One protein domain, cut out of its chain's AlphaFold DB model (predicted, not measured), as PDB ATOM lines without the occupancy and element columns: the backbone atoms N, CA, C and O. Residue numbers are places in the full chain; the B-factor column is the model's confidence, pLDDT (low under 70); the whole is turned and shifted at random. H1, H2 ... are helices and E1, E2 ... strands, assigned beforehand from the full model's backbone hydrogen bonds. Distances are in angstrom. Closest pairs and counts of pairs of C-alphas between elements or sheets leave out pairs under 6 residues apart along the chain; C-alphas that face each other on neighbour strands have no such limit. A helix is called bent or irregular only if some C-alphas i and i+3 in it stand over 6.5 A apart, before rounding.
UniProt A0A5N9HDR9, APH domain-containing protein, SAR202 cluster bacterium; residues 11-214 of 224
ATOM      1  N   THR A  11     -16.659  18.822   4.331       87.44
ATOM      2  CA  THR A  11     -15.433  18.873   3.542       87.44
ATOM      3  C   THR A  11     -15.294  20.271   2.950       87.44
ATOM      4  O   THR A  11     -16.291  20.947   2.691       87.44
ATOM      5  N   ALA A  12     -14.053  20.711   2.768       92.44
ATOM      6  CA  ALA A  12     -13.717  21.950   2.085       92.44
ATOM      7  C   ALA A  12     -12.618  21.652   1.067       92.44
ATOM      8  O   ALA A  12     -11.773  20.786   1.311       92.44
ATOM      9  N   ILE A  13     -12.649  22.358  -0.055       94.25
ATOM     10  CA  ILE A  13     -11.605  22.318  -1.074       94.25
ATOM     11  C   ILE A  13     -10.828  23.622  -0.976       94.25
ATOM     12  O   ILE A  13     -11.425  24.688  -0.856       94.25
ATOM     13  N   VAL A  14      -9.501  23.531  -1.001       93.31
ATOM     14  CA  VAL A  14      -8.607  24.690  -1.034       93.31
ATOM     15  C   VAL A  14      -7.916  24.685  -2.387       93.31
ATOM     16  O   VAL A  14      -7.257  23.703  -2.728       93.31
ATOM     17  N   LYS A  15      -8.061  25.773  -3.139       92.44
ATOM     18  CA  LYS A  15      -7.326  26.015  -4.382       92.44
ATOM     19  C   LYS A  15      -6.386  27.191  -4.183       92.44
ATOM     20  O   LYS A  15      -6.744  28.162  -3.518       92.44
ATOM     21  N   CYS A  16      -5.191  27.086  -4.744       88.50
ATOM     22  CA  CYS A  16      -4.169  28.119  -4.681       88.50
ATOM     23  C   CYS A  16      -3.446  28.179  -6.027       88.50
ATOM     24  O   CYS A  16      -3.054  27.129  -6.543       88.50
ATOM     25  N   ALA A  17      -3.283  29.377  -6.588       80.56
ATOM     26  CA  ALA A  17      -2.499  29.576  -7.803       80.56
ATOM     27  C   ALA A  17      -1.018  29.710  -7.425       80.56
ATOM     28  O   ALA A  17      -0.671  30.444  -6.499       80.56
ATOM     29  N   GLN A  18      -0.130  29.006  -8.128       66.81
ATOM     30  CA  GLN A  18       1.309  29.178  -7.925       66.81
ATOM     31  C   GLN A  18       1.780  30.445  -8.654       66.81
ATOM     32  O   GLN A  18       1.525  30.606  -9.842       66.81
ATOM     33  N   GLN A  19       2.475  31.351  -7.957       53.97
ATOM     34  CA  GLN A  19       3.197  32.452  -8.601       53.97
ATOM     35  C   GLN A  19       4.498  31.907  -9.206       53.97
ATOM     36  O   GLN A  19       5.445  31.641  -8.465       53.97
ATOM     37  N   HIS A  20       4.579  31.768 -10.528       51.97
ATOM     38  CA  HIS A  20       5.861  31.600 -11.211       51.97
ATOM     39  C   HIS A  20       6.137  32.791 -12.139       51.97
ATOM     40  O   HIS A  20       5.313  33.171 -12.960       51.97
ATOM     41  N   GLU A  21       7.328  33.391 -12.003       43.62
ATOM     42  CA  GLU A  21       7.771  34.594 -12.734       43.62
ATOM     43  C   GLU A  21       7.887  34.409 -14.267       43.62
ATOM     44  O   GLU A  21       8.182  35.374 -14.962       43.62
ATOM     45  N   ASN A  22       7.676  33.201 -14.814       44.22
ATOM     46  CA  ASN A  22       7.885  32.875 -16.234       44.22
ATOM     47  C   ASN A  22       6.923  31.782 -16.749       44.22
ATOM     48  O   ASN A  22       7.377  30.750 -17.251       44.22
ATOM     49  N   ASP A  23       5.608  31.967 -16.626       45.31
ATOM     50  CA  ASP A  23       4.648  30.972 -17.123       45.31
ATOM     51  C   ASP A  23       4.631  30.902 -18.661       45.31
ATOM     52  O   ASP A  23       3.995  31.689 -19.362       45.31
ATOM     53  N   ILE A  24       5.320  29.892 -19.192       43.00
ATOM     54  CA  ILE A  24       4.941  29.249 -20.447       43.00
ATOM     55  C   ILE A  24       3.804  28.291 -20.081       43.00
ATOM     56  O   ILE A  24       4.026  27.364 -19.304       43.00
ATOM     57  N   GLN A  25       2.603  28.508 -20.629       43.75
ATOM     58  CA  GLN A  25       1.469  27.588 -20.488       43.75
ATOM     59  C   GLN A  25       1.870  26.181 -20.958       43.75
ATOM     60  O   GLN A  25       1.881  25.879 -22.149       43.75
ATOM     61  N   VAL A  26       2.191  25.307 -20.010       34.88
ATOM     62  CA  VAL A  26       2.245  23.859 -20.210       34.88
ATOM     63  C   VAL A  26       1.206  23.290 -19.252       34.88
ATOM     64  O   VAL A  26       1.280  23.544 -18.056       34.88
ATOM     65  N   GLY A  27       0.183  22.630 -19.801       35.94
ATOM     66  CA  GLY A  27      -1.094  22.353 -19.134       35.94
ATOM     67  C   GLY A  27      -1.013  21.807 -17.701       35.94
ATOM     68  O   GLY A  27      -0.147  21.000 -17.370       35.94
ATOM     69  N   GLY A  28      -1.975  22.240 -16.879       41.44
ATOM     70  CA  GLY A  28      -2.176  21.792 -15.497       41.44
ATOM     71  C   GLY A  28      -2.029  22.876 -14.422       41.44
ATOM     72  O   GLY A  28      -2.259  22.580 -13.253       41.44
ATOM     73  N   PHE A  29      -1.668  24.112 -14.785       46.44
ATOM     74  CA  PHE A  29      -1.516  25.223 -13.842       46.44
ATOM     75  C   PHE A  29      -2.636  26.255 -14.004       46.44
ATOM     76  O   PHE A  29      -2.863  26.758 -15.101       46.44
ATOM     77  N   ILE A  30      -3.298  26.590 -12.891       53.16
ATOM     78  CA  ILE A  30      -4.228  27.719 -12.806       53.16
ATOM     79  C   ILE A  30      -3.376  28.977 -12.636       53.16
ATOM     80  O   ILE A  30      -2.698  29.128 -11.613       53.16
ATOM     81  N   SER A  31      -3.390  29.872 -13.623       66.56
ATOM     82  CA  SER A  31      -2.748  31.179 -13.462       66.56
ATOM     83  C   SER A  31      -3.437  31.981 -12.352       66.56
ATOM     84  O   SER A  31      -4.597  31.741 -12.010       66.56
ATOM     85  N   SER A  32      -2.742  32.975 -11.795       73.00
ATOM     86  CA  SER A  32      -3.339  33.934 -10.853       73.00
ATOM     87  C   SER A  32      -4.696  34.449 -11.352       73.00
ATOM     88  O   SER A  32      -5.665  34.461 -10.598       73.00
ATOM     89  N   ASP A  33      -4.773  34.816 -12.629       76.38
ATOM     90  CA  ASP A  33      -5.945  35.470 -13.212       76.38
ATOM     91  C   ASP A  33      -7.099  34.484 -13.413       76.38
ATOM     92  O   ASP A  33      -8.252  34.812 -13.144       76.38
ATOM     93  N   MET A  34      -6.781  33.242 -13.779       83.06
ATOM     94  CA  MET A  34      -7.744  32.141 -13.868       83.06
ATOM     95  C   MET A  34      -8.394  31.839 -12.511       83.06
ATOM     96  O   MET A  34      -9.607  31.650 -12.431       83.06
ATOM     97  N   LEU A  35      -7.622  31.882 -11.418       87.12
ATOM     98  CA  LEU A  35      -8.182  31.682 -10.081       87.12
ATOM     99  C   LEU A  35      -9.042  32.869  -9.621       87.12
ATOM    100  O   LEU A  35     -10.051  32.671  -8.941       87.12
ATOM    101  N   LEU A  36      -8.672  34.101  -9.989       85.62
ATOM    102  CA  LEU A  36      -9.505  35.283  -9.735       85.62
ATOM    103  C   LEU A  36     -10.812  35.224 -10.533       85.62
ATOM    104  O   LEU A  36     -11.868  35.600 -10.012       85.62
ATOM    105  N   ASN A  37     -10.765  34.716 -11.765       88.25
ATOM    106  CA  ASN A  37     -11.955  34.509 -12.575       88.25
ATOM    107  C   ASN A  37     -12.862  33.429 -11.973       88.25
ATOM    108  O   ASN A  37     -14.062  33.653 -11.816       88.25
ATOM    109  N   GLU A  38     -12.296  32.306 -11.518       92.06
ATOM    110  CA  GLU A  38     -13.060  31.293 -10.790       92.06
ATOM    111  C   GLU A  38     -13.693  31.886  -9.522       92.06
ATOM    112  O   GLU A  38     -14.888  31.711  -9.287       92.06
ATOM    113  N   TRP A  39     -12.939  32.644  -8.721       91.88
ATOM    114  CA  TRP A  39     -13.482  33.306  -7.533       91.88
ATOM    115  C   TRP A  39     -14.686  34.185  -7.870       91.88
ATOM    116  O   TRP A  39     -15.737  34.090  -7.226       91.88
ATOM    117  N   THR A  40     -14.519  35.052  -8.868       91.88
ATOM    118  CA  THR A  40     -15.553  35.976  -9.340       91.88
ATOM    119  C   THR A  40     -16.799  35.208  -9.756       91.88
ATOM    120  O   THR A  40     -17.902  35.527  -9.313       91.88
ATOM    121  N   SER A  41     -16.605  34.149 -10.535       95.31
ATOM    122  CA  SER A  41     -17.651  33.263 -11.034       95.31
ATOM    123  C   SER A  41     -18.437  32.603  -9.909       95.31
ATOM    124  O   SER A  41     -19.665  32.656  -9.897       95.31
ATOM    125  N   LEU A  42     -17.751  32.035  -8.915       96.00
ATOM    126  CA  LEU A  42     -18.408  31.374  -7.789       96.00
ATOM    127  C   LEU A  42     -19.180  32.362  -6.906       96.00
ATOM    128  O   LEU A  42     -20.264  32.030  -6.424       96.00
ATOM    129  N   LYS A  43     -18.657  33.578  -6.700       94.69
ATOM    130  CA  LYS A  43     -19.379  34.634  -5.971       94.69
ATOM    131  C   LYS A  43     -20.610  35.107  -6.733       94.69
ATOM    132  O   LYS A  43     -21.691  35.125  -6.158       94.69
ATOM    133  N   PHE A  44     -20.459  35.398  -8.021       96.69
ATOM    134  CA  PHE A  44     -21.568  35.787  -8.884       96.69
ATOM    135  C   PHE A  44     -22.682  34.734  -8.888       96.69
ATOM    136  O   PHE A  44     -23.840  35.071  -8.656       96.69
ATOM    137  N   LEU A  45     -22.341  33.457  -9.093       97.94
ATOM    138  CA  LEU A  45     -23.317  32.365  -9.097       97.94
ATOM    139  C   LEU A  45     -23.970  32.149  -7.725       97.94
ATOM    140  O   LEU A  45     -25.147  31.796  -7.670       97.94
ATOM    141  N   GLY A  46     -23.220  32.344  -6.637       96.62
ATOM    142  CA  GLY A  46     -23.722  32.223  -5.267       96.62
ATOM    143  C   GLY A  46     -24.699  33.328  -4.864       96.62
ATOM    144  O   GLY A  46     -25.578  33.081  -4.040       96.62
ATOM    145  N   ASP A  47     -24.586  34.510  -5.472       96.19
ATOM    146  CA  ASP A  47     -25.434  35.674  -5.184       96.19
ATOM    147  C   ASP A  47     -26.689  35.744  -6.081       96.19
ATOM    148  O   ASP A  47     -27.518  36.647  -5.938       96.19
ATOM    149  N   LEU A  48     -26.868  34.790  -7.004       97.19
ATOM    150  CA  LEU A  48     -28.065  34.714  -7.841       97.19
ATOM    151  C   LEU A  48     -29.316  34.425  -7.000       97.19
ATOM    152  O   LEU A  48     -29.379  33.443  -6.265       97.19
ATOM    153  N   ASP A  49     -30.372  35.212  -7.215       96.00
ATOM    154  CA  ASP A  49     -31.713  34.916  -6.700       96.00
ATOM    155  C   ASP A  49     -32.345  33.750  -7.484       96.00
ATOM    156  O   ASP A  49     -32.999  33.930  -8.516       96.00
ATOM    157  N   THR A  50     -32.037  32.523  -7.062       96.56
ATOM    158  CA  THR A  50     -32.507  31.275  -7.671       96.56
ATOM    159  C   THR A  50     -32.486  30.132  -6.660       96.56
ATOM    160  O   THR A  50     -31.627  30.054  -5.787       96.56
ATOM    161  N   GLU A  51     -33.394  29.173  -6.819       95.12
ATOM    162  CA  GLU A  51     -33.409  27.949  -6.006       95.12
ATOM    163  C   GLU A  51     -32.306  26.952  -6.409       95.12
ATOM    164  O   GLU A  51     -32.115  25.927  -5.757       95.12
ATOM    165  N   THR A  52     -31.611  27.185  -7.528       96.62
ATOM    166  CA  THR A  52     -30.595  26.263  -8.056       96.62
ATOM    167  C   THR A  52     -29.191  26.748  -7.771       96.62
ATOM    168  O   THR A  52     -28.733  27.733  -8.333       96.62
ATOM    169  N   THR A  53     -28.469  25.985  -6.963       96.81
ATOM    170  CA  THR A  53     -27.041  26.195  -6.739       96.81
ATOM    171  C   THR A  53     -26.246  25.581  -7.895       96.81
ATOM    172  O   THR A  53     -26.214  24.358  -8.043       96.81
ATOM    173  N   PHE A  54     -25.621  26.422  -8.724       98.38
ATOM    174  CA  PHE A  54     -24.899  25.975  -9.923       98.38
ATOM    175  C   PHE A  54     -23.483  25.462  -9.645       98.38
ATOM    176  O   PHE A  54     -23.012  24.551 -10.325       98.38
ATOM    177  N   ALA A  55     -22.831  26.012  -8.624       97.81
ATOM    178  CA  ALA A  55     -21.427  25.779  -8.306       97.81
ATOM    179  C   ALA A  55     -21.217  25.644  -6.786       97.81
ATOM    180  O   ALA A  55     -22.127  25.979  -6.024       97.81
ATOM    181  N   PRO A  56     -20.055  25.155  -6.319       96.44
ATOM    182  CA  PRO A  56     -19.717  25.156  -4.905       96.44
ATOM    183  C   PRO A  56     -19.754  26.557  -4.285       96.44
ATOM    184  O   PRO A  56     -19.187  27.508  -4.822       96.44
ATOM    185  N   ASN A  57     -20.346  26.669  -3.099       94.00
ATOM    186  CA  ASN A  57     -20.283  27.888  -2.297       94.00
ATOM    187  C   ASN A  57     -18.841  28.236  -1.890       94.00
ATOM    188  O   ASN A  57     -18.101  27.391  -1.374       94.00
ATOM    189  N   VAL A  58     -18.470  29.512  -2.027       94.25
ATOM    190  CA  VAL A  58     -17.213  30.046  -1.481       94.25
ATOM    191  C   VAL A  58     -17.351  30.245   0.027       94.25
ATOM    192  O   VAL A  58     -18.160  31.058   0.475       94.25
ATOM    193  N   ILE A  59     -16.523  29.551   0.806       94.38
ATOM    194  CA  ILE A  59     -16.475  29.654   2.271       94.38
ATOM    195  C   ILE A  59     -15.673  30.891   2.678       94.38
ATOM    196  O   ILE A  59     -16.139  31.720   3.457       94.38
ATOM    197  N   CYS A  60     -14.451  30.996   2.164       92.19
ATOM    198  CA  CYS A  60     -13.526  32.093   2.415       92.19
ATOM    199  C   CYS A  60     -12.376  32.039   1.403       92.19
ATOM    200  O   CYS A  60     -12.341  31.183   0.524       92.19
ATOM    201  N   GLY A  61     -11.420  32.943   1.553       89.88
ATOM    202  CA  GLY A  61     -10.143  32.891   0.866       89.88
ATOM    203  C   GLY A  61      -9.428  34.229   0.979       89.88
ATOM    204  O   GLY A  61      -9.878  35.109   1.717       89.88
ATOM    205  N   ASP A  62      -8.329  34.358   0.260       88.19
ATOM    206  CA  ASP A  62      -7.453  35.515   0.275       88.19
ATOM    207  C   ASP A  62      -6.993  35.813  -1.153       88.19
ATOM    208  O   ASP A  62      -6.315  34.999  -1.786       88.19
ATOM    209  N   ILE A  63      -7.394  36.981  -1.655       83.25
ATOM    210  CA  ILE A  63      -7.043  37.446  -2.996       83.25
ATOM    211  C   ILE A  63      -5.535  37.662  -3.077       83.25
ATOM    212  O   ILE A  63      -4.930  37.211  -4.046       83.25
ATOM    213  N   ASP A  64      -4.904  38.272  -2.070       82.81
ATOM    214  CA  ASP A  64      -3.472  38.600  -2.103       82.81
ATOM    215  C   ASP A  64      -2.615  37.333  -2.142       82.81
ATOM    216  O   ASP A  64      -1.665  37.239  -2.917       82.81
ATOM    217  N   SER A  65      -3.018  36.316  -1.377       83.31
ATOM    218  CA  SER A  65      -2.381  34.993  -1.381       83.31
ATOM    219  C   SER A  65      -2.869  34.068  -2.502       83.31
ATOM    220  O   SER A  65      -2.473  32.904  -2.526       83.31
ATOM    221  N   ARG A  66      -3.741  34.546  -3.405       82.81
ATOM    222  CA  ARG A  66      -4.343  33.772  -4.507       82.81
ATOM    223  C   ARG A  66      -4.862  32.413  -4.044       82.81
ATOM    224  O   ARG A  66      -4.516  31.374  -4.601       82.81
ATOM    225  N   LEU A  67      -5.687  32.430  -3.004       89.50
ATOM    226  CA  LEU A  67      -6.212  31.236  -2.354       89.50
ATOM    227  C   LEU A  67      -7.720  31.339  -2.208       89.50
ATOM    228  O   LEU A  67      -8.200  32.291  -1.613       89.50
ATOM    229  N   ILE A  68      -8.463  30.323  -2.638       92.31
ATOM    230  CA  ILE A  68      -9.911  30.215  -2.424       92.31
ATOM    231  C   ILE A  68     -10.253  28.917  -1.701       92.31
ATOM    232  O   ILE A  68      -9.667  27.863  -1.958       92.31
ATOM    233  N   VAL A  69     -11.215  28.996  -0.787       94.62
ATOM    234  CA  VAL A  69     -11.763  27.852  -0.064       94.62
ATOM    235  C   VAL A  69     -13.245  27.721  -0.384       94.62
ATOM    236  O   VAL A  69     -14.034  28.631  -0.118       94.62
ATOM    237  N   THR A  70     -13.639  26.569  -0.912       96.06
ATOM    238  CA  THR A  70     -15.021  26.267  -1.299       96.06
ATOM    239  C   THR A  70     -15.561  25.068  -0.530       96.06
ATOM    240  O   THR A  70     -14.817  24.313   0.107       96.06
ATOM    241  N   GLU A  71     -16.880  24.892  -0.546       94.19
ATOM    242  CA  GLU A  71     -17.494  23.660  -0.057       94.19
ATOM    243  C   GLU A  71     -17.026  22.445  -0.871       94.19
ATOM    244  O   GLU A  71     -16.885  22.494  -2.092       94.19
ATOM    245  N   GLY A  72     -16.803  21.319  -0.194       93.62
ATOM    246  CA  GLY A  72     -16.642  20.039  -0.869       93.62
ATOM    247  C   GLY A  72     -18.002  19.399  -1.140       93.62
ATOM    248  O   GLY A  72     -18.809  19.239  -0.222       93.62
ATOM    249  N   ILE A  73     -18.240  18.966  -2.379       93.94
ATOM    250  CA  ILE A  73     -19.456  18.225  -2.734       93.94
ATOM    251  C   ILE A  73     -19.265  16.753  -2.355       93.94
ATOM    252  O   ILE A  73     -18.496  16.021  -2.975       93.94
ATOM    253  N   ALA A  74     -19.924  16.322  -1.281       90.25
ATOM    254  CA  ALA A  74     -19.800  14.960  -0.771       90.25
ATOM    255  C   ALA A  74     -20.635  13.963  -1.588       90.25
ATOM    256  O   ALA A  74     -21.746  14.276  -2.008       90.25
ATOM    257  N   ASN A  75     -20.135  12.728  -1.714       91.69
ATOM    258  CA  ASN A  75     -20.821  11.619  -2.391       91.69
ATOM    259  C   ASN A  75     -21.259  11.961  -3.828       91.69
ATOM    260  O   ASN A  75     -22.358  11.585  -4.238       91.69
ATOM    261  N   ALA A  76     -20.433  12.713  -4.559       94.75
ATOM    262  CA  ALA A  76     -20.660  12.993  -5.967       94.75
ATOM    263  C   ALA A  76     -19.846  12.041  -6.851       94.75
ATOM    264  O   ALA A  76     -18.655  11.849  -6.606       94.75
ATOM    265  N   GLU A  77     -20.483  11.481  -7.878       96.44
ATOM    266  CA  GLU A  77     -19.782  10.971  -9.066       96.44
ATOM    267  C   GLU A  77     -19.583  12.131 -10.045       96.44
ATOM    268  O   GLU A  77     -20.357  13.089 -10.000       96.44
ATOM    269  N   ARG A  78     -18.565  12.111 -10.909       97.31
ATOM    270  CA  ARG A  78     -18.521  13.082 -12.011       97.31
ATOM    271  C   ARG A  78     -19.360  12.563 -13.189       97.31
ATOM    272  O   ARG A  78     -19.826  11.425 -13.195       97.31
ATOM    273  N   LEU A  79     -19.626  13.412 -14.178       97.12
ATOM    274  CA  LEU A  79     -20.399  13.026 -15.364       97.12
ATOM    275  C   LEU A  79     -19.607  12.090 -16.292       97.12
ATOM    276  O   LEU A  79     -20.211  11.347 -17.064       97.12
ATOM    277  N   VAL A  80     -18.273  12.091 -16.221       96.38
ATOM    278  CA  VAL A  80     -17.441  11.197 -17.041       96.38
ATOM    279  C   VAL A  80     -17.679   9.717 -16.711       96.38
ATOM    280  O   VAL A  80     -17.643   8.876 -17.604       96.38
ATOM    281  N   GLU A  81     -17.990   9.394 -15.459       96.75
ATOM    282  CA  GLU A  81     -18.203   8.040 -14.955       96.75
ATOM    283  C   GLU A  81     -19.393   7.342 -15.636       96.75
ATOM    284  O   GLU A  81     -19.188   6.257 -16.180       96.75
ATOM    285  N   PRO A  82     -20.617   7.909 -15.672       96.25
ATOM    286  CA  PRO A  82     -21.710   7.306 -16.424       96.25
ATOM    287  C   PRO A  82     -21.491   7.349 -17.942       96.25
ATOM    288  O   PRO A  82     -21.943   6.431 -18.612       96.25
ATOM    289  N   ILE A  83     -20.798   8.355 -18.493       94.12
ATOM    290  CA  ILE A  83     -20.537   8.436 -19.945       94.12
ATOM    291  C   ILE A  83     -19.602   7.319 -20.425       94.12
ATOM    292  O   ILE A  83     -19.826   6.760 -21.495       94.12
ATOM    293  N   LEU A  84     -18.559   7.001 -19.652       94.50
ATOM    294  CA  LEU A  84     -17.598   5.940 -19.974       94.50
ATOM    295  C   LEU A  84     -17.994   4.568 -19.403       94.50
ATOM    296  O   LEU A  84     -17.244   3.601 -19.542       94.50
ATOM    297  N   GLY A  85     -19.140   4.486 -18.729       95.19
ATOM    298  CA  GLY A  85     -19.672   3.250 -18.170       95.19
ATOM    299  C   GLY A  85     -20.323   2.345 -19.219       95.19
ATOM    300  O   GLY A  85     -20.497   2.705 -20.378       95.19
ATOM    301  N   GLU A  86     -20.723   1.149 -18.787       96.81
ATOM    302  CA  GLU A  86     -21.386   0.161 -19.655       96.81
ATOM    303  C   GLU A  86     -22.910   0.368 -19.765       96.81
ATOM    304  O   GLU A  86     -23.560  -0.228 -20.622       96.81
ATOM    305  N   ASP A  87     -23.494   1.199 -18.897       97.88
ATOM    306  CA  ASP A  87     -24.935   1.458 -18.835       97.88
ATOM    307  C   ASP A  87     -25.312   2.661 -19.716       97.88
ATOM    308  O   ASP A  87     -25.202   3.821 -19.306       97.88
ATOM    309  N   SER A  88     -25.768   2.374 -20.939       97.06
ATOM    310  CA  SER A  88     -26.173   3.396 -21.911       97.06
ATOM    311  C   SER A  88     -27.346   4.251 -21.435       97.06
ATOM    312  O   SER A  88     -27.385   5.447 -21.726       97.06
ATOM    313  N   ASP A  89     -28.281   3.670 -20.682       98.25
ATOM    314  CA  ASP A  89     -29.457   4.391 -20.195       98.25
ATOM    315  C   ASP A  89     -29.039   5.395 -19.117       98.25
ATOM    316  O   ASP A  89     -29.492   6.546 -19.118       98.25
ATOM    317  N   LYS A  90     -28.123   4.998 -18.222       97.62
ATOM    318  CA  LYS A  90     -27.530   5.909 -17.234       97.62
ATOM    319  C   LYS A  90     -26.735   7.026 -17.914       97.62
ATOM    320  O   LYS A  90     -26.858   8.185 -17.501       97.62
ATOM    321  N   ALA A  91     -25.945   6.707 -18.939       96.44
ATOM    322  CA  ALA A  91     -25.181   7.691 -19.705       96.44
ATOM    323  C   ALA A  91     -26.102   8.746 -20.343       96.44
ATOM    324  O   ALA A  91     -25.918   9.948 -20.129       96.44
ATOM    325  N   GLU A  92     -27.141   8.302 -21.057       97.00
ATOM    326  CA  GLU A  92     -28.113   9.179 -21.715       97.00
ATOM    327  C   GLU A  92     -28.843  10.072 -20.702       97.00
ATOM    328  O   GLU A  92     -28.893  11.295 -20.859       97.00
ATOM    329  N   GLN A  93     -29.360   9.491 -19.616       97.75
ATOM    330  CA  GLN A  93     -30.059  10.248 -18.575       97.75
ATOM    331  C   GLN A  93     -29.157  11.294 -17.909       97.75
ATOM    332  O   GLN A  93     -29.613  12.407 -17.615       97.75
ATOM    333  N   SER A  94     -27.881  10.962 -17.695       97.06
ATOM    334  CA  SER A  94     -26.897  11.876 -17.105       97.06
ATOM    335  C   SER A  94     -26.592  13.043 -18.045       97.06
ATOM    336  O   SER A  94     -26.629  14.196 -17.614       97.06
ATOM    337  N   LEU A  95     -26.400  12.775 -19.342       96.06
ATOM    338  CA  LEU A  95     -26.188  13.800 -20.369       96.06
ATOM    339  C   LEU A  95     -27.395  14.732 -20.524       96.06
ATOM    340  O   LEU A  95     -27.234  15.952 -20.561       96.06
ATOM    341  N   ILE A  96     -28.613  14.185 -20.562       96.88
ATOM    342  CA  ILE A  96     -29.842  14.987 -20.632       96.88
ATOM    343  C   ILE A  96     -29.987  15.863 -19.381       96.88
ATOM    344  O   ILE A  96     -30.370  17.033 -19.478       96.88
ATOM    345  N   SER A  97     -29.697  15.315 -18.198       97.56
ATOM    346  CA  SER A  97     -29.785  16.066 -16.940       97.56
ATOM    347  C   SER A  97     -28.754  17.191 -16.886       97.56
ATOM    348  O   SER A  97     -29.099  18.312 -16.512       97.56
ATOM    349  N   PHE A  98     -27.529  16.921 -17.337       97.62
ATOM    350  CA  PHE A  98     -26.483  17.924 -17.493       97.62
ATOM    351  C   PHE A  98     -26.887  19.030 -18.478       97.62
ATOM    352  O   PHE A  98     -26.845  20.203 -18.115       97.62
ATOM    353  N   ALA A  99     -27.381  18.684 -19.671       96.88
ATOM    354  CA  ALA A  99     -27.816  19.667 -20.666       96.88
ATOM    355  C   ALA A  99     -28.940  20.579 -20.139       96.88
ATOM    356  O   ALA A  99     -28.917  21.792 -20.347       96.88
ATOM    357  N   ARG A 100     -29.909  20.018 -19.398       97.81
ATOM    358  CA  ARG A 100     -30.963  20.804 -18.730       97.81
ATOM    359  C   ARG A 100     -30.400  21.729 -17.654       97.81
ATOM    360  O   ARG A 100     -30.853  22.866 -17.540       97.81
ATOM    361  N   PHE A 101     -29.452  21.243 -16.858       98.19
ATOM    362  CA  PHE A 101     -28.815  22.030 -15.805       98.19
ATOM    363  C   PHE A 101     -28.035  23.212 -16.381       98.19
ATOM    364  O   PHE A 101     -28.202  24.338 -15.917       98.19
ATOM    365  N   LEU A 102     -27.261  22.962 -17.438       97.25
ATOM    366  CA  LEU A 102     -26.487  23.979 -18.131       97.25
ATOM    367  C   LEU A 102     -27.412  25.037 -18.757       97.25
ATOM    368  O   LEU A 102     -27.292  26.218 -18.441       97.25
ATOM    369  N   GLY A 103     -28.448  24.613 -19.490       97.25
ATOM    370  CA  GLY A 103     -29.456  25.531 -20.033       97.25
ATOM    371  C   GLY A 103     -30.185  26.352 -18.960       97.25
ATOM    372  O   GLY A 103     -30.518  27.517 -19.183       97.25
ATOM    373  N   LYS A 104     -30.400  25.790 -17.761       98.25
ATOM    374  CA  LYS A 104     -30.962  26.532 -16.623       98.25
ATOM    375  C   LYS A 104     -29.997  27.601 -16.111       98.25
ATOM    376  O   LYS A 104     -30.455  28.699 -15.794       98.25
ATOM    377  N   MET A 105     -28.697  27.315 -16.046       98.31
ATOM    378  CA  MET A 105     -27.672  28.300 -15.684       98.31
ATOM    379  C   MET A 105     -27.664  29.457 -16.682       98.31
ATOM    380  O   MET A 105     -27.781  30.618 -16.283       98.31
ATOM    381  N   HIS A 106     -27.639  29.144 -17.977       98.06
ATOM    382  CA  HIS A 106     -27.687  30.136 -19.050       98.06
ATOM    383  C   HIS A 106     -28.931  31.021 -18.966       98.06
ATOM    384  O   HIS A 106     -28.830  32.244 -18.980       98.06
ATOM    385  N   ALA A 107     -30.113  30.421 -18.804       97.88
ATOM    386  CA  ALA A 107     -31.360  31.171 -18.677       97.88
ATOM    387  C   ALA A 107     -31.405  32.036 -17.406       97.88
ATOM    388  O   ALA A 107     -31.931  33.145 -17.433       97.88
ATOM    389  N   THR A 108     -30.840  31.553 -16.294       98.38
ATOM    390  CA  THR A 108     -30.817  32.286 -15.014       98.38
ATOM    391  C   THR A 108     -29.864  33.482 -15.047       98.38
ATOM    392  O   THR A 108     -30.055  34.443 -14.297       98.38
ATOM    393  N   THR A 109     -28.827  33.424 -15.884       98.25
ATOM    394  CA  THR A 109     -27.763  34.437 -15.972       98.25
ATOM    395  C   THR A 109     -27.932  35.401 -17.144       98.25
ATOM    396  O   THR A 109     -27.264  36.433 -17.178       98.25
ATOM    397  N   ALA A 110     -28.851  35.123 -18.074       97.62
ATOM    398  CA  ALA A 110     -29.197  36.034 -19.159       97.62
ATOM    399  C   ALA A 110     -29.539  37.439 -18.624       97.62
ATOM    400  O   ALA A 110     -30.333  37.598 -17.694       97.62
ATOM    401  N   GLY A 111     -28.914  38.466 -19.207       96.38
ATOM    402  CA  GLY A 111     -29.099  39.865 -18.804       96.38
ATOM    403  C   GLY A 111     -28.381  40.291 -17.515       96.38
ATOM    404  O   GLY A 111     -28.590  41.418 -17.073       96.38
ATOM    405  N   LYS A 112     -27.531  39.440 -16.922       96.88
ATOM    406  CA  LYS A 112     -26.805  39.728 -15.667       96.88
ATOM    407  C   LYS A 112     -25.308  40.015 -15.853       96.88
ATOM    408  O   LYS A 112     -24.550  39.932 -14.890       96.88
ATOM    409  N   SER A 113     -24.860  40.373 -17.060       94.56
ATOM    410  CA  SER A 113     -23.433  40.633 -17.334       94.56
ATOM    411  C   SER A 113     -22.864  41.747 -16.454       94.56
ATOM    412  O   SER A 113     -21.790  41.600 -15.880       94.56
ATOM    413  N   GLN A 114     -23.635  42.818 -16.249       92.94
ATOM    414  CA  GLN A 114     -23.250  43.927 -15.372       92.94
ATOM    415  C   GLN A 114     -23.117  43.503 -13.905       92.94
ATOM    416  O   GLN A 114     -22.381  44.131 -13.150       92.94
ATOM    417  N   ASP A 115     -23.840  42.472 -13.469       94.44
ATOM    418  CA  ASP A 115     -23.737  41.964 -12.101       94.44
ATOM    419  C   ASP A 115     -22.406  41.228 -11.922       94.44
ATOM    420  O   ASP A 115     -21.690  41.475 -10.955       94.44
ATOM    421  N   PHE A 116     -22.020  40.410 -12.904       92.50
ATOM    422  CA  PHE A 116     -20.714  39.751 -12.944       92.50
ATOM    423  C   PHE A 116     -19.548  40.746 -13.041       92.50
ATOM    424  O   PHE A 116     -18.592  40.636 -12.275       92.50
ATOM    425  N   GLU A 117     -19.645  41.776 -13.886       88.44
ATOM    426  CA  GLU A 117     -18.638  42.849 -13.979       88.44
ATOM    427  C   GLU A 117     -18.429  43.572 -12.633       88.44
ATOM    428  O   GLU A 117     -17.301  43.917 -12.259       88.44
ATOM    429  N   ARG A 118     -19.503  43.752 -11.846       89.62
ATOM    430  CA  ARG A 118     -19.398  44.300 -10.486       89.62
ATOM    431  C   ARG A 118     -18.648  43.365  -9.545       89.62
ATOM    432  O   ARG A 118     -17.906  43.860  -8.706       89.62
ATOM    433  N   HIS A 119     -18.790  42.045  -9.673       88.12
ATOM    434  CA  HIS A 119     -17.956  41.116  -8.906       88.12
ATOM    435  C   HIS A 119     -16.495  41.206  -9.335       88.12
ATOM    436  O   HIS A 119     -15.638  41.338  -8.465       88.12
ATOM    437  N   LEU A 120     -16.227  41.206 -10.642       83.38
ATOM    438  CA  LEU A 120     -14.875  41.182 -11.199       83.38
ATOM    439  C   LEU A 120     -14.051  42.398 -10.764       83.38
ATOM    440  O   LEU A 120     -12.926  42.255 -10.290       83.38
ATOM    441  N   SER A 121     -14.657  43.588 -10.807       80.06
ATOM    442  CA  SER A 121     -14.002  44.831 -10.375       80.06
ATOM    443  C   SER A 121     -13.603  44.860  -8.892       80.06
ATOM    444  O   SER A 121     -12.740  45.650  -8.516       80.06
ATOM    445  N   ASN A 122     -14.165  43.982  -8.050       76.75
ATOM    446  CA  ASN A 122     -13.758  43.840  -6.649       76.75
ATOM    447  C   ASN A 122     -12.541  42.920  -6.452       76.75
ATOM    448  O   ASN A 122     -12.000  42.885  -5.347       76.75
ATOM    449  N   VAL A 123     -12.138  42.150  -7.472       74.25
ATOM    450  CA  VAL A 123     -11.097  41.110  -7.359       74.25
ATOM    451  C   VAL A 123      -9.832  41.446  -8.159       74.25
ATOM    452  O   VAL A 123      -8.749  41.012  -7.769       74.25
ATOM    453  N   GLY A 124      -9.936  42.247  -9.227       68.12
ATOM    454  CA  GLY A 124      -8.791  42.707 -10.025       68.12
ATOM    455  C   GLY A 124      -9.149  43.051 -11.475       68.12
ATOM    456  O   GLY A 124     -10.321  43.031 -11.851       68.12
ATOM    457  N   GLU A 125      -8.143  43.384 -12.293       58.62
ATOM    458  CA  GLU A 125      -8.349  43.550 -13.738       58.62
ATOM    459  C   GLU A 125      -8.642  42.191 -14.399       58.62
ATOM    460  O   GLU A 125      -7.994  41.199 -14.055       58.62
ATOM    461  N   PRO A 126      -9.605  42.125 -15.338       54.03
ATOM    462  CA  PRO A 126      -9.851  40.919 -16.115       54.03
ATOM    463  C   PRO A 126      -8.591  40.484 -16.869       54.03
ATOM    464  O   PRO A 126      -7.851  41.325 -17.387       54.03
ATOM    465  N   GLY A 127      -8.410  39.170 -17.020       52.25
ATOM    466  CA  GLY A 127      -7.523  38.620 -18.045       52.25
ATOM    467  C   GLY A 127      -7.912  39.100 -19.459       52.25
ATOM    468  O   GLY A 127      -8.947  39.745 -19.649       52.25
ATOM    469  N   PRO A 128      -7.074  38.833 -20.475       51.09
ATOM    470  CA  PRO A 128      -7.250  39.377 -21.820       51.09
ATOM    471  C   PRO A 128      -8.640  39.098 -22.417       51.09
ATOM    472  O   PRO A 128      -9.224  38.043 -22.220       51.09
ATOM    473  N   ASN A 129      -9.147  40.061 -23.192       54.72
ATOM    474  CA  ASN A 129     -10.461  40.013 -23.835       54.72
ATOM    475  C   ASN A 129     -10.563  38.860 -24.860       54.72
ATOM    476  O   ASN A 129      -9.916  38.899 -25.915       54.72
ATOM    477  N   ASP A 130     -11.441  37.889 -24.590       63.78
ATOM    478  CA  ASP A 130     -11.690  36.700 -25.424       63.78
ATOM    479  C   ASP A 130     -12.047  37.031 -26.885       63.78
ATOM    480  O   ASP A 130     -11.718  36.282 -27.810       63.78
ATOM    481  N   GLY A 131     -12.656  38.192 -27.147       62.38
ATOM    482  CA  GLY A 131     -12.995  38.630 -28.502       62.38
ATOM    483  C   GLY A 131     -11.769  38.888 -29.389       62.38
ATOM    484  O   GLY A 131     -11.808  38.648 -30.598       62.38
ATOM    485  N   GLU A 132     -10.655  39.353 -28.817       64.56
ATOM    486  CA  GLU A 132      -9.398  39.492 -29.560       64.56
ATOM    487  C   GLU A 132      -8.751  38.126 -29.815       64.56
ATOM    488  O   GLU A 132      -8.260  37.874 -30.917       64.56
ATOM    489  N   HIS A 133      -8.823  37.221 -28.836       68.56
ATOM    490  CA  HIS A 133      -8.335  35.853 -28.976       68.56
ATOM    491  C   HIS A 133      -9.047  35.111 -30.121       68.56
ATOM    492  O   HIS A 133      -8.392  34.558 -31.006       68.56
ATOM    493  N   ARG A 134     -10.382  35.194 -30.190       70.94
ATOM    494  CA  ARG A 134     -11.187  34.574 -31.261       70.94
ATOM    495  C   ARG A 134     -10.825  35.095 -32.654       70.94
ATOM    496  O   ARG A 134     -10.662  34.305 -33.583       70.94
ATOM    497  N   ARG A 135     -10.610  36.408 -32.804       70.75
ATOM    498  CA  ARG A 135     -10.145  36.995 -34.076       70.75
ATOM    499  C   ARG A 135      -8.756  36.496 -34.480       70.75
ATOM    500  O   ARG A 135      -8.515  36.253 -35.661       70.75
ATOM    501  N   ARG A 136      -7.850  36.302 -33.516       74.44
ATOM    502  CA  ARG A 136      -6.515  35.735 -33.779       74.44
ATOM    503  C   ARG A 136      -6.595  34.283 -34.262       74.44
ATOM    504  O   ARG A 136      -5.874  33.933 -35.192       74.44
ATOM    505  N   ILE A 137      -7.496  33.467 -33.704       72.00
ATOM    506  CA  ILE A 137      -7.721  32.086 -34.172       72.00
ATOM    507  C   ILE A 137      -8.097  32.070 -35.660       72.00
ATOM    508  O   ILE A 137      -7.516  31.304 -36.427       72.00
ATOM    509  N   LEU A 138      -9.002  32.949 -36.102       71.56
ATOM    510  CA  LEU A 138      -9.388  33.014 -37.517       71.56
ATOM    511  C   LEU A 138      -8.263  33.481 -38.433       71.56
ATOM    512  O   LEU A 138      -8.070  32.914 -39.507       71.56
ATOM    513  N   ALA A 139      -7.473  34.460 -37.993       74.62
ATOM    514  CA  ALA A 139      -6.293  34.887 -38.740       74.62
ATOM    515  C   ALA A 139      -5.298  33.727 -38.957       74.62
ATOM    516  O   ALA A 139      -4.565  33.712 -39.948       74.62
ATOM    517  N   HIS A 140      -5.290  32.734 -38.062       82.31
ATOM    518  CA  HIS A 140      -4.477  31.524 -38.180       82.31
ATOM    519  C   HIS A 140      -5.170  30.368 -38.906       82.31
ATOM    520  O   HIS A 140      -4.476  29.487 -39.412       82.31
ATOM    521  N   LEU A 141      -6.499  30.383 -39.036       82.94
ATOM    522  CA  LEU A 141      -7.277  29.319 -39.672       82.94
ATOM    523  C   LEU A 141      -6.795  29.024 -41.093       82.94
ATOM    524  O   LEU A 141      -6.593  27.865 -41.442       82.94
ATOM    525  N   LYS A 142      -6.509  30.066 -41.884       77.56
ATOM    526  CA  LYS A 142      -5.918  29.900 -43.218       77.56
ATOM    527  C   LYS A 142      -4.605  29.115 -43.167       77.56
ATOM    528  O   LYS A 142      -4.440  28.158 -43.912       77.56
ATOM    529  N   SER A 143      -3.699  29.486 -42.261       83.25
ATOM    530  CA  SER A 143      -2.411  28.801 -42.108       83.25
ATOM    531  C   SER A 143      -2.577  27.341 -41.684       83.25
ATOM    532  O   SER A 143      -1.788  26.503 -42.108       83.25
ATOM    533  N   VAL A 144      -3.572  27.034 -40.847       87.31
ATOM    534  CA  VAL A 144      -3.876  25.657 -40.427       87.31
ATOM    535  C   VAL A 144      -4.397  24.839 -41.606       87.31
ATOM    536  O   VAL A 144      -3.929  23.728 -41.828       87.31
ATOM    537  N   LEU A 145      -5.321  25.391 -42.393       89.06
ATOM    538  CA  LEU A 145      -5.880  24.713 -43.567       89.06
ATOM    539  C   LEU A 145      -4.818  24.460 -44.635       89.06
ATOM    540  O   LEU A 145      -4.750  23.353 -45.166       89.06
ATOM    541  N   ASP A 146      -3.958  25.451 -44.887       86.56
ATOM    542  CA  ASP A 146      -2.827  25.325 -45.806       86.56
ATOM    543  C   ASP A 146      -1.855  24.229 -45.329       86.56
ATOM    544  O   ASP A 146      -1.408  23.407 -46.126       86.56
ATOM    545  N   HIS A 147      -1.561  24.171 -44.023       91.00
ATOM    546  CA  HIS A 147      -0.686  23.148 -43.441       91.00
ATOM    547  C   HIS A 147      -1.275  21.733 -43.508       91.00
ATOM    548  O   HIS A 147      -0.539  20.768 -43.687       91.00
ATOM    549  N   LEU A 148      -2.597  21.607 -43.365       93.19
ATOM    550  CA  LEU A 148      -3.318  20.336 -43.458       93.19
ATOM    551  C   LEU A 148      -3.670  19.946 -44.905       93.19
ATOM    552  O   LEU A 148      -4.342  18.937 -45.109       93.19
ATOM    553  N   GLU A 149      -3.248  20.741 -45.894       93.94
ATOM    554  CA  GLU A 149      -3.553  20.552 -47.320       93.94
ATOM    555  C   GLU A 149      -5.068  20.462 -47.608       93.94
ATOM    556  O   GLU A 149      -5.523  19.795 -48.542       93.94
ATOM    557  N   LEU A 150      -5.877  21.162 -46.804       90.75
ATOM    558  CA  LEU A 150      -7.330  21.174 -46.927       90.75
ATOM    559  C   LEU A 150      -7.777  22.275 -47.891       90.75
ATOM    560  O   LEU A 150      -7.607  23.469 -47.646       90.75
ATOM    561  N   SER A 151      -8.401  21.862 -48.996       87.88
ATOM    562  CA  SER A 151      -8.983  22.791 -49.966       87.88
ATOM    563  C   SER A 151     -10.262  23.420 -49.417       87.88
ATOM    564  O   SER A 151     -11.186  22.723 -49.004       87.88
ATOM    565  N   GLN A 152     -10.324  24.746 -49.454       85.56
ATOM    566  CA  GLN A 152     -11.474  25.512 -48.986       85.56
ATOM    567  C   GLN A 152     -12.515  25.658 -50.095       85.56
ATOM    568  O   GLN A 152     -12.174  25.821 -51.270       85.56
ATOM    569  N   THR A 153     -13.795  25.637 -49.728       88.12
ATOM    570  CA  THR A 153     -14.857  26.051 -50.649       88.12
ATOM    571  C   THR A 153     -14.787  27.566 -50.868       88.12
ATOM    572  O   THR A 153     -14.305  28.295 -49.998       88.12
ATOM    573  N   PRO A 154     -15.310  28.087 -51.994       85.38
ATOM    574  CA  PRO A 154     -15.384  29.531 -52.208       85.38
ATOM    575  C   PRO A 154     -16.155  30.289 -51.115       85.38
ATOM    576  O   PRO A 154     -15.858  31.454 -50.885       85.38
ATOM    577  N   SER A 155     -17.111  29.636 -50.439       89.31
ATOM    578  CA  SER A 155     -17.927  30.223 -49.365       89.31
ATOM    579  C   SER A 155     -17.301  30.130 -47.970       89.31
ATOM    580  O   SER A 155     -17.829  30.726 -47.038       89.31
ATOM    581  N   PHE A 156     -16.187  29.407 -47.805       86.94
ATOM    582  CA  PHE A 156     -15.639  29.065 -46.490       86.94
ATOM    583  C   PHE A 156     -15.386  30.287 -45.595       86.94
ATOM    584  O   PHE A 156     -15.804  30.308 -44.442       86.94
ATOM    585  N   HIS A 157     -14.715  31.312 -46.126       82.69
ATOM    586  CA  HIS A 157     -14.392  32.507 -45.345       82.69
ATOM    587  C   HIS A 157     -15.653  33.289 -44.962       82.69
ATOM    588  O   HIS A 157     -15.768  33.709 -43.815       82.69
ATOM    589  N   ASP A 158     -16.612  33.428 -45.882       87.12
ATOM    590  CA  ASP A 158     -17.871  34.131 -45.617       87.12
ATOM    591  C   ASP A 158     -18.686  33.421 -44.522       87.12
ATOM    592  O   ASP A 158     -19.245  34.069 -43.638       87.12
ATOM    593  N   GLU A 159     -18.721  32.085 -44.542       90.25
ATOM    594  CA  GLU A 159     -19.396  31.275 -43.521       90.25
ATOM    595  C   GLU A 159     -18.725  31.410 -42.146       90.25
ATOM    596  O   GLU A 159     -19.408  31.593 -41.137       90.25
ATOM    597  N   VAL A 160     -17.392  31.360 -42.101       86.62
ATOM    598  CA  VAL A 160     -16.612  31.506 -40.865       86.62
ATOM    599  C   VAL A 160     -16.777  32.900 -40.256       86.62
ATOM    600  O   VAL A 160     -17.002  33.014 -39.051       86.62
ATOM    601  N   GLU A 161     -16.708  33.953 -41.071       85.50
ATOM    602  CA  GLU A 161     -16.939  35.330 -40.621       85.50
ATOM    603  C   GLU A 161     -18.371  35.514 -40.103       85.50
ATOM    604  O   GLU A 161     -18.574  36.155 -39.075       85.50
ATOM    605  N   HIS A 162     -19.370  34.895 -40.744       89.75
ATOM    606  CA  HIS A 162     -20.753  34.950 -40.266       89.75
ATOM    607  C   HIS A 162     -20.931  34.278 -38.896       89.75
ATOM    608  O   HIS A 162     -21.622  34.807 -38.024       89.75
ATOM    609  N   VAL A 163     -20.283  33.128 -38.677       89.00
ATOM    610  CA  VAL A 163     -20.277  32.461 -37.367       89.00
ATOM    611  C   VAL A 163     -19.574  33.329 -36.325       89.00
ATOM    612  O   VAL A 163     -20.094  33.484 -35.220       89.00
ATOM    613  N   LEU A 164     -18.433  33.936 -36.661       86.06
ATOM    614  CA  LEU A 164     -17.731  34.831 -35.743       86.06
ATOM    615  C   LEU A 164     -18.581  36.043 -35.371       86.06
ATOM    616  O   LEU A 164     -18.657  36.382 -34.192       86.06
ATOM    617  N   ASP A 165     -19.217  36.682 -36.348       88.62
ATOM    618  CA  ASP A 165     -20.085  37.830 -36.111       88.62
ATOM    619  C   ASP A 165     -21.232  37.463 -35.165       88.62
ATOM    620  O   ASP A 165     -21.468  38.175 -34.190       88.62
ATOM    621  N   ALA A 166     -21.870  36.304 -35.368       90.00
ATOM    622  CA  ALA A 166     -22.887  35.804 -34.451       90.00
ATOM    623  C   ALA A 166     -22.322  35.611 -33.033       90.00
ATOM    624  O   ALA A 166     -22.935  36.048 -32.062       90.00
ATOM    625  N   MET A 167     -21.134  35.016 -32.898       88.00
ATOM    626  CA  MET A 167     -20.493  34.781 -31.599       88.00
ATOM    627  C   MET A 167     -20.081  36.070 -30.878       88.00
ATOM    628  O   MET A 167     -20.196  36.140 -29.655       88.00
ATOM    629  N   LEU A 168     -19.608  37.080 -31.614       86.56
ATOM    630  CA  LEU A 168     -19.217  38.385 -31.073       86.56
ATOM    631  C   LEU A 168     -20.422  39.290 -30.784       86.56
ATOM    632  O   LEU A 168     -20.319  40.190 -29.953       86.56
ATOM    633  N   ASN A 169     -21.564  39.030 -31.426       90.94
ATOM    634  CA  ASN A 169     -22.816  39.760 -31.238       90.94
ATOM    635  C   ASN A 169     -23.931  38.828 -30.727       90.94
ATOM    636  O   ASN A 169     -24.944  38.632 -31.403       90.94
ATOM    637  N   PRO A 170     -23.798  38.275 -29.507       92.38
ATOM    638  CA  PRO A 170     -24.679  37.218 -29.011       92.38
ATOM    639  C   PRO A 170     -26.137  37.638 -28.795       92.38
ATOM    640  O   PRO A 170     -27.014  36.784 -28.676       92.38
ATOM    641  N   GLY A 171     -26.431  38.941 -28.736       93.75
ATOM    642  CA  GLY A 171     -27.793  39.453 -28.579       93.75
ATOM    643  C   GLY A 171     -28.523  38.799 -27.391       93.75
ATOM    644  O   GLY A 171     -28.019  38.863 -26.270       93.75
ATOM    645  N   PRO A 172     -29.690  38.151 -27.595       92.56
ATOM    646  CA  PRO A 172     -30.445  37.513 -26.511       92.56
ATOM    647  C   PRO A 172     -29.761  36.263 -25.931       92.56
ATOM    648  O   PRO A 172     -30.184  35.769 -24.891       92.56
ATOM    649  N   PHE A 173     -28.732  35.741 -26.601       95.56
ATOM    650  CA  PHE A 173     -27.962  34.575 -26.175       95.56
ATOM    651  C   PHE A 173     -26.744  34.935 -25.320       95.56
ATOM    652  O   PHE A 173     -25.979  34.037 -24.971       95.56
ATOM    653  N   LEU A 174     -26.565  36.216 -24.975       96.25
ATOM    654  CA  LEU A 174     -25.535  36.644 -24.036       96.25
ATOM    655  C   LEU A 174     -25.891  36.171 -22.622       96.25
ATOM    656  O   LEU A 174     -26.804  36.705 -21.980       96.25
ATOM    657  N   SER A 175     -25.159  35.182 -22.126       97.12
ATOM    658  CA  SER A 175     -25.308  34.666 -20.767       97.12
ATOM    659  C   SER A 175     -23.967  34.199 -20.214       97.12
ATOM    660  O   SER A 175     -22.955  34.210 -20.915       97.12
ATOM    661  N   PHE A 176     -23.958  33.829 -18.938       97.00
ATOM    662  CA  PHE A 176     -22.761  33.317 -18.295       97.00
ATOM    663  C   PHE A 176     -22.502  31.877 -18.746       97.00
ATOM    664  O   PHE A 176     -23.356  31.008 -18.546       97.00
ATOM    665  N   VAL A 177     -21.340  31.634 -19.345       95.62
ATOM    666  CA  VAL A 177     -20.865  30.316 -19.782       95.62
ATOM    667  C   VAL A 177     -19.753  29.831 -18.859       95.62
ATOM    668  O   VAL A 177     -19.032  30.634 -18.274       95.62
ATOM    669  N   HIS A 178     -19.608  28.516 -18.714       95.31
ATOM    670  CA  HIS A 178     -18.545  27.927 -17.896       95.31
ATOM    671  C   HIS A 178     -17.176  27.987 -18.584       95.31
ATOM    672  O   HIS A 178     -16.152  28.079 -17.913       95.31
ATOM    673  N   GLY A 179     -17.146  27.854 -19.913       90.69
ATOM    674  CA  GLY A 179     -15.919  27.900 -20.720       90.69
ATOM    675  C   GLY A 179     -15.060  26.626 -20.691       90.69
ATOM    676  O   GLY A 179     -14.189  26.465 -21.537       90.69
ATOM    677  N   ASP A 180     -15.336  25.691 -19.775       91.12
ATOM    678  CA  ASP A 180     -14.719  24.354 -19.705       91.12
ATOM    679  C   ASP A 180     -15.643  23.338 -19.004       91.12
ATOM    680  O   ASP A 180     -15.327  22.732 -17.979       91.12
ATOM    681  N   HIS A 181     -16.853  23.162 -19.529       92.19
ATOM    682  CA  HIS A 181     -17.843  22.241 -18.963       92.19
ATOM    683  C   HIS A 181     -17.591  20.775 -19.376       92.19
ATOM    684  O   HIS A 181     -18.532  20.029 -19.667       92.19
ATOM    685  N   CYS A 182     -16.323  20.346 -19.427       94.75
ATOM    686  CA  CYS A 182     -15.967  18.951 -19.665       94.75
ATOM    687  C   CYS A 182     -16.632  18.015 -18.637       94.75
ATOM    688  O   CYS A 182     -16.799  18.396 -17.477       94.75
ATOM    689  N   PRO A 183     -16.970  16.760 -18.994       95.31
ATOM    690  CA  PRO A 183     -17.661  15.844 -18.080       95.31
ATOM    691  C   PRO A 183     -16.978  15.606 -16.721       95.31
ATOM    692  O   PRO A 183     -17.648  15.306 -15.735       95.31
ATOM    693  N   ASN A 184     -15.656  15.767 -16.617       94.69
ATOM    694  CA  ASN A 184     -14.938  15.690 -15.338       94.69
ATOM    695  C   ASN A 184     -15.198  16.878 -14.391       94.69
ATOM    696  O   ASN A 184     -14.996  16.735 -13.183       94.69
ATOM    697  N   ASN A 185     -15.665  18.010 -14.919       96.50
ATOM    698  CA  ASN A 185     -15.981  19.232 -14.173       96.50
ATOM    699  C   ASN A 185     -17.457  19.289 -13.744       96.50
ATOM    700  O   ASN A 185     -17.915  20.262 -13.149       96.50
ATOM    701  N   VAL A 186     -18.223  18.230 -14.018       97.62
ATOM    702  CA  VAL A 186     -19.639  18.122 -13.663       97.62
ATOM    703  C   VAL A 186     -19.788  17.093 -12.552       97.62
ATOM    704  O   VAL A 186     -19.598  15.904 -12.781       97.62
ATOM    705  N   LEU A 187     -20.149  17.532 -11.351       98.06
ATOM    706  CA  LEU A 187     -20.389  16.677 -10.190       98.06
ATOM    707  C   LEU A 187     -21.881  16.362 -10.062       98.06
ATOM    708  O   LEU A 187     -22.705  17.272 -10.014       98.06
ATOM    709  N   ILE A 188     -22.231  15.085  -9.947       97.88
ATOM    710  CA  ILE A 188     -23.591  14.565  -9.800       97.88
ATOM    711  C   ILE A 188     -23.716  13.941  -8.410       97.88
ATOM    712  O   ILE A 188     -23.051  12.960  -8.086       97.88
ATOM    713  N   SER A 189     -24.582  14.508  -7.574       95.38
ATOM    714  CA  SER A 189     -24.818  14.047  -6.200       95.38
ATOM    715  C   SER A 189     -26.310  13.871  -5.919       95.38
ATOM    716  O   SER A 189     -27.162  14.325  -6.683       95.38
ATOM    717  N   GLY A 190     -26.648  13.316  -4.751       92.69
ATOM    718  CA  GLY A 190     -28.037  13.279  -4.274       92.69
ATOM    719  C   GLY A 190     -28.683  14.665  -4.095       92.69
ATOM    720  O   GLY A 190     -29.905  14.763  -4.058       92.69
ATOM    721  N   SER A 191     -27.884  15.737  -4.017       90.19
ATOM    722  CA  SER A 191     -28.356  17.134  -3.979       90.19
ATOM    723  C   SER A 191     -28.440  17.809  -5.358       90.19
ATOM    724  O   SER A 191     -28.685  19.014  -5.446       90.19
ATOM    725  N   GLY A 192     -28.235  17.047  -6.434       94.75
ATOM    726  CA  GLY A 192     -28.225  17.530  -7.811       94.75
ATOM    727  C   GLY A 192     -26.819  17.768  -8.359       94.75
ATOM    728  O   GLY A 192     -25.821  17.308  -7.791       94.75
ATOM    729  N   ILE A 193     -26.774  18.473  -9.491       98.19
ATOM    730  CA  ILE A 193     -25.550  18.764 -10.240       98.19
ATOM    731  C   ILE A 193     -24.846  20.000  -9.663       98.19
ATOM    732  O   ILE A 193     -25.504  20.937  -9.202       98.19
ATOM    733  N   ARG A 194     -23.512  19.998  -9.679       98.06
ATOM    734  CA  ARG A 194     -22.646  21.166  -9.464       98.06
ATOM    735  C   ARG A 194     -21.557  21.178 -10.522       98.06
ATOM    736  O   ARG A 194     -20.973  20.135 -10.796       98.06
ATOM    737  N   LEU A 195     -21.277  22.343 -11.083       98.19
ATOM    738  CA  LEU A 195     -20.123  22.548 -11.954       98.19
ATOM    739  C   LEU A 195     -18.949  23.063 -11.117       98.19
ATOM    740  O   LEU A 195     -19.168  23.743 -10.112       98.19
ATOM    741  N   ILE A 196     -17.724  22.719 -11.495       97.38
ATOM    742  CA  ILE A 196     -16.486  23.144 -10.827       97.38
ATOM    743  C   ILE A 196     -15.480  23.641 -11.862       97.38
ATOM    744  O   ILE A 196     -15.590  23.276 -13.021       97.38
ATOM    745  N   ASP A 197     -14.472  24.402 -11.431       94.12
ATOM    746  CA  ASP A 197     -13.382  24.887 -12.293       94.12
ATOM    747  C   ASP A 197     -13.858  25.958 -13.299       94.12
ATOM    748  O   ASP A 197     -13.643  25.877 -14.504       94.12
ATOM    749  N   PHE A 198     -14.491  27.021 -12.787       94.44
ATOM    750  CA  PHE A 198     -14.974  28.181 -13.566       94.44
ATOM    751  C   PHE A 198     -13.856  29.156 -13.991       94.44
ATOM    752  O   PHE A 198     -14.062  30.363 -14.094       94.44
ATOM    753  N   GLU A 199     -12.647  28.660 -14.203       89.25
ATOM    754  CA  GLU A 199     -11.482  29.490 -14.517       89.25
ATOM    755  C   GLU A 199     -11.559  30.164 -15.892       89.25
ATOM    756  O   GLU A 199     -11.041  31.268 -16.064       89.25
ATOM    757  N   ASN A 200     -12.279  29.549 -16.833       88.38
ATOM    758  CA  ASN A 200     -12.497  30.050 -18.195       88.38
ATOM    759  C   ASN A 200     -13.900  30.644 -18.388       88.38
ATOM    760  O   ASN A 200     -14.350  30.831 -19.516       88.38
ATOM    761  N   ALA A 201     -14.627  30.884 -17.297       92.50
ATOM    762  CA  ALA A 201     -16.007  31.321 -17.369       92.50
ATOM    763  C   ALA A 201     -16.110  32.806 -17.728       92.50
ATOM    764  O   ALA A 201     -15.325  33.632 -17.264       92.50
ATOM    765  N   SER A 202     -17.096  33.163 -18.540       91.44
ATOM    766  CA  SER A 202     -17.285  34.537 -19.002       91.44
ATOM    767  C   SER A 202     -18.717  34.753 -19.496       91.44
ATOM    768  O   SER A 202     -19.546  33.839 -19.495       91.44
ATOM    769  N   PHE A 203     -19.059  35.990 -19.859       93.31
ATOM    770  CA  PHE A 203     -20.323  36.290 -20.531       93.31
ATOM    771  C   PHE A 203     -20.131  36.225 -22.045       93.31
ATOM    772  O   PHE A 203     -19.475  37.088 -22.623       93.31
ATOM    773  N   GLU A 204     -20.738  35.228 -22.687       91.75
ATOM    774  CA  GLU A 204     -20.560  34.959 -24.118       91.75
ATOM    775  C   GLU A 204     -21.844  34.446 -24.783       91.75
ATOM    776  O   GLU A 204     -22.922  34.395 -24.185       91.75
ATOM    777  N   HIS A 205     -21.727  34.050 -26.053       94.12
ATOM    778  CA  HIS A 205     -22.783  33.377 -26.788       94.12
ATOM    779  C   HIS A 205     -23.056  31.972 -26.226       94.12
ATOM    780  O   HIS A 205     -22.390  31.007 -26.591       94.12
ATOM    781  N   THR A 206     -24.123  31.814 -25.442       94.06
ATOM    782  CA  THR A 206     -24.464  30.563 -24.734       94.06
ATOM    783  C   THR A 206     -24.499  29.293 -25.592       94.06
ATOM    784  O   THR A 206     -24.109  28.216 -25.141       94.06
ATOM    785  N   LEU A 207     -24.917  29.403 -26.862       93.12
ATOM    786  CA  LEU A 207     -24.974  28.252 -27.772       93.12
ATOM    787  C   LEU A 207     -23.607  27.606 -28.040       93.12
ATOM    788  O   LEU A 207     -23.591  26.463 -28.494       93.12
ATOM    789  N   ILE A 208     -22.485  28.269 -27.728       90.50
ATOM    790  CA  ILE A 208     -21.156  27.652 -27.829       90.50
ATOM    791  C   ILE A 208     -21.058  26.395 -26.956       90.50
ATOM    792  O   ILE A 208     -20.564  25.364 -27.407       90.50
ATOM    793  N   GLU A 209     -21.639  26.431 -25.756       92.00
ATOM    794  CA  GLU A 209     -21.668  25.278 -24.855       92.00
ATOM    795  C   GLU A 209     -22.708  24.235 -25.285       92.00
ATOM    796  O   GLU A 209     -22.518  23.035 -25.096       92.00
ATOM    797  N   GLY A 210     -23.776  24.664 -25.966       90.38
ATOM    798  CA  GLY A 210     -24.730  23.749 -26.599       90.38
ATOM    799  C   GLY A 210     -24.110  22.935 -27.743       90.38
ATOM    800  O   GLY A 210     -24.380  21.739 -27.880       90.38
ATOM    801  N   VAL A 211     -23.255  23.563 -28.559       91.19
ATOM    802  CA  VAL A 211     -22.540  22.897 -29.663       91.19
ATOM    803  C   VAL A 211     -21.451  21.961 -29.141       91.19
ATOM    804  O   VAL A 211     -21.250  20.894 -29.717       91.19
ATOM    805  N   TYR A 212     -20.791  22.302 -28.036       89.62
ATOM    806  CA  TYR A 212     -19.682  21.517 -27.489       89.62
ATOM    807  C   TYR A 212     -20.077  20.065 -27.164       89.62
ATOM    808  O   TYR A 212     -19.410  19.125 -27.599       89.62
ATOM    809  N   GLY A 213     -21.229  19.862 -26.512       85.06
ATOM    810  CA  GLY A 213     -21.788  18.521 -26.295       85.06
ATOM    811  C   GLY A 213     -22.201  17.818 -27.598       85.06
ATOM    812  O   GLY A 213     -22.041  16.606 -27.730       85.06
ATOM    813  N   ARG A 214     -22.673  18.566 -28.608       89.12
ATOM    814  CA  ARG A 214     -23.021  18.014 -29.933       89.12
ATOM    815  C   ARG A 214     -21.795  17.530 -30.708       89.12
ATOM    816  O   ARG A 214     -21.917  16.588 -31.490       89.12
TER     817      ARG A 214
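This is residues 11 to 214 of the 224 residues of the protein "APH domain-containing protein" of SAR202 cluster bacterium (UniProt A0A5N9HDR9). A three-stranded sheet with helix H1 over one face makes one end of the domain, and an arm of two helices, H5 and H6, reaches out at the other end. Between them the long helix H3 runs past the small hairpin E5 and E6 to the two-stranded sheet E4 and E7. The printed part has 204 residues, with seven named helices and seven named strands in the order E1 H1 E2 E3 H2 H3 H4 H5 H6 E4 E5 E6 E7 H7; the largest sheet has the order E1, E3, E2, all antiparallel. The class is mixed, helices and strands; the whole is compact, with a radius of gyration of the C-alphas of 18.6 A and spans of 56 by 47 by 34 A.

The largest sheet holds E1, residues 12 to 16, E2, 58 to 62, and E3, 67 to 71, 13.8 A long. E1 begins at C-alpha 12, (-13.717, 21.950, 2.085). H1 is residues 32 to 46, 21.2 A. H2 is residues 80 to 83, H3 88 to 109, 31.6 A, and H4 113 to 120. H5, residues 130 to 147, 25.1 A, has a kink of 34 degrees near residue 140 and is only just irregular: C-alphas 139 and 142 are 6.7 A apart. H6 is residues 156 to 168, 18.4 A. E4 is residues 174 to 177, E5 186 to 189, E6 192 to 195 and E7 202 to 205. H7, residues 207 to 214, ends at C-alpha 214, (-23.021, 18.014, -29.933).

In the largest sheet N 13 and O 70 are 2.9 A apart between E1 and E3, and N 62 and O 67 2.8 A between E3 and E2, a hairpin. E1, H1 and E2 form a split strand-helix-strand unit, two strands running the same way with E3 between them; its crossover is right-handed. H1 is on one face, making two layers, at a height over the sheet of 9.6 A. H1 touches H4, closest at the C-alphas of Thr 40 and Leu 120, 5.6 A, at a steep tilt of 55 degrees, opposite ways. The closest C-alphas of H3 and E4 are Thr 109 and Ser 175, 5.4 A; those of H3 and E6 are Phe 101 and Ile 193, 7.2 A. With residues 90 to 95 alone H3 touches H2, closest at the C-alphas of Ala 91 and Ile 83, 4.7 A. N 177 and O 202 of the antiparallel pair E4 and E7 are 2.8 A apart, and N 187 and O 194 of the hairpin E5 and E6 2.8 A. H7 is close to H3 but not clearly touching, the C-alphas of Gly 210 and Ala 99 being 7.8 A apart. H5 and H6 are close but not clearly touching, closest at the C-alphas of Gly 131 and Leu 168, 6.7 A, at a shallow tilt of 16 degrees, opposite ways. Every O i to N i+4 pair is within hydrogen-bond range in H1, H3, H4 and H6; 12 of 14 are in H5 and 2 of 4 in H7, and H2 is too short for such a pair.

The two C-alphas farthest apart, those of Thr 11 and Pro 154, are 56.8 A apart. The printed part has no cut; the links from E1 to H1 and from H1 to E2 are long. Residues 84 to 89 and 143 to 149, of which 143 to 147 belong to H5, stand free. Mean pLDDT of the printed part is 87.0, with residues 18 to 31 and 124 to 133 under 70.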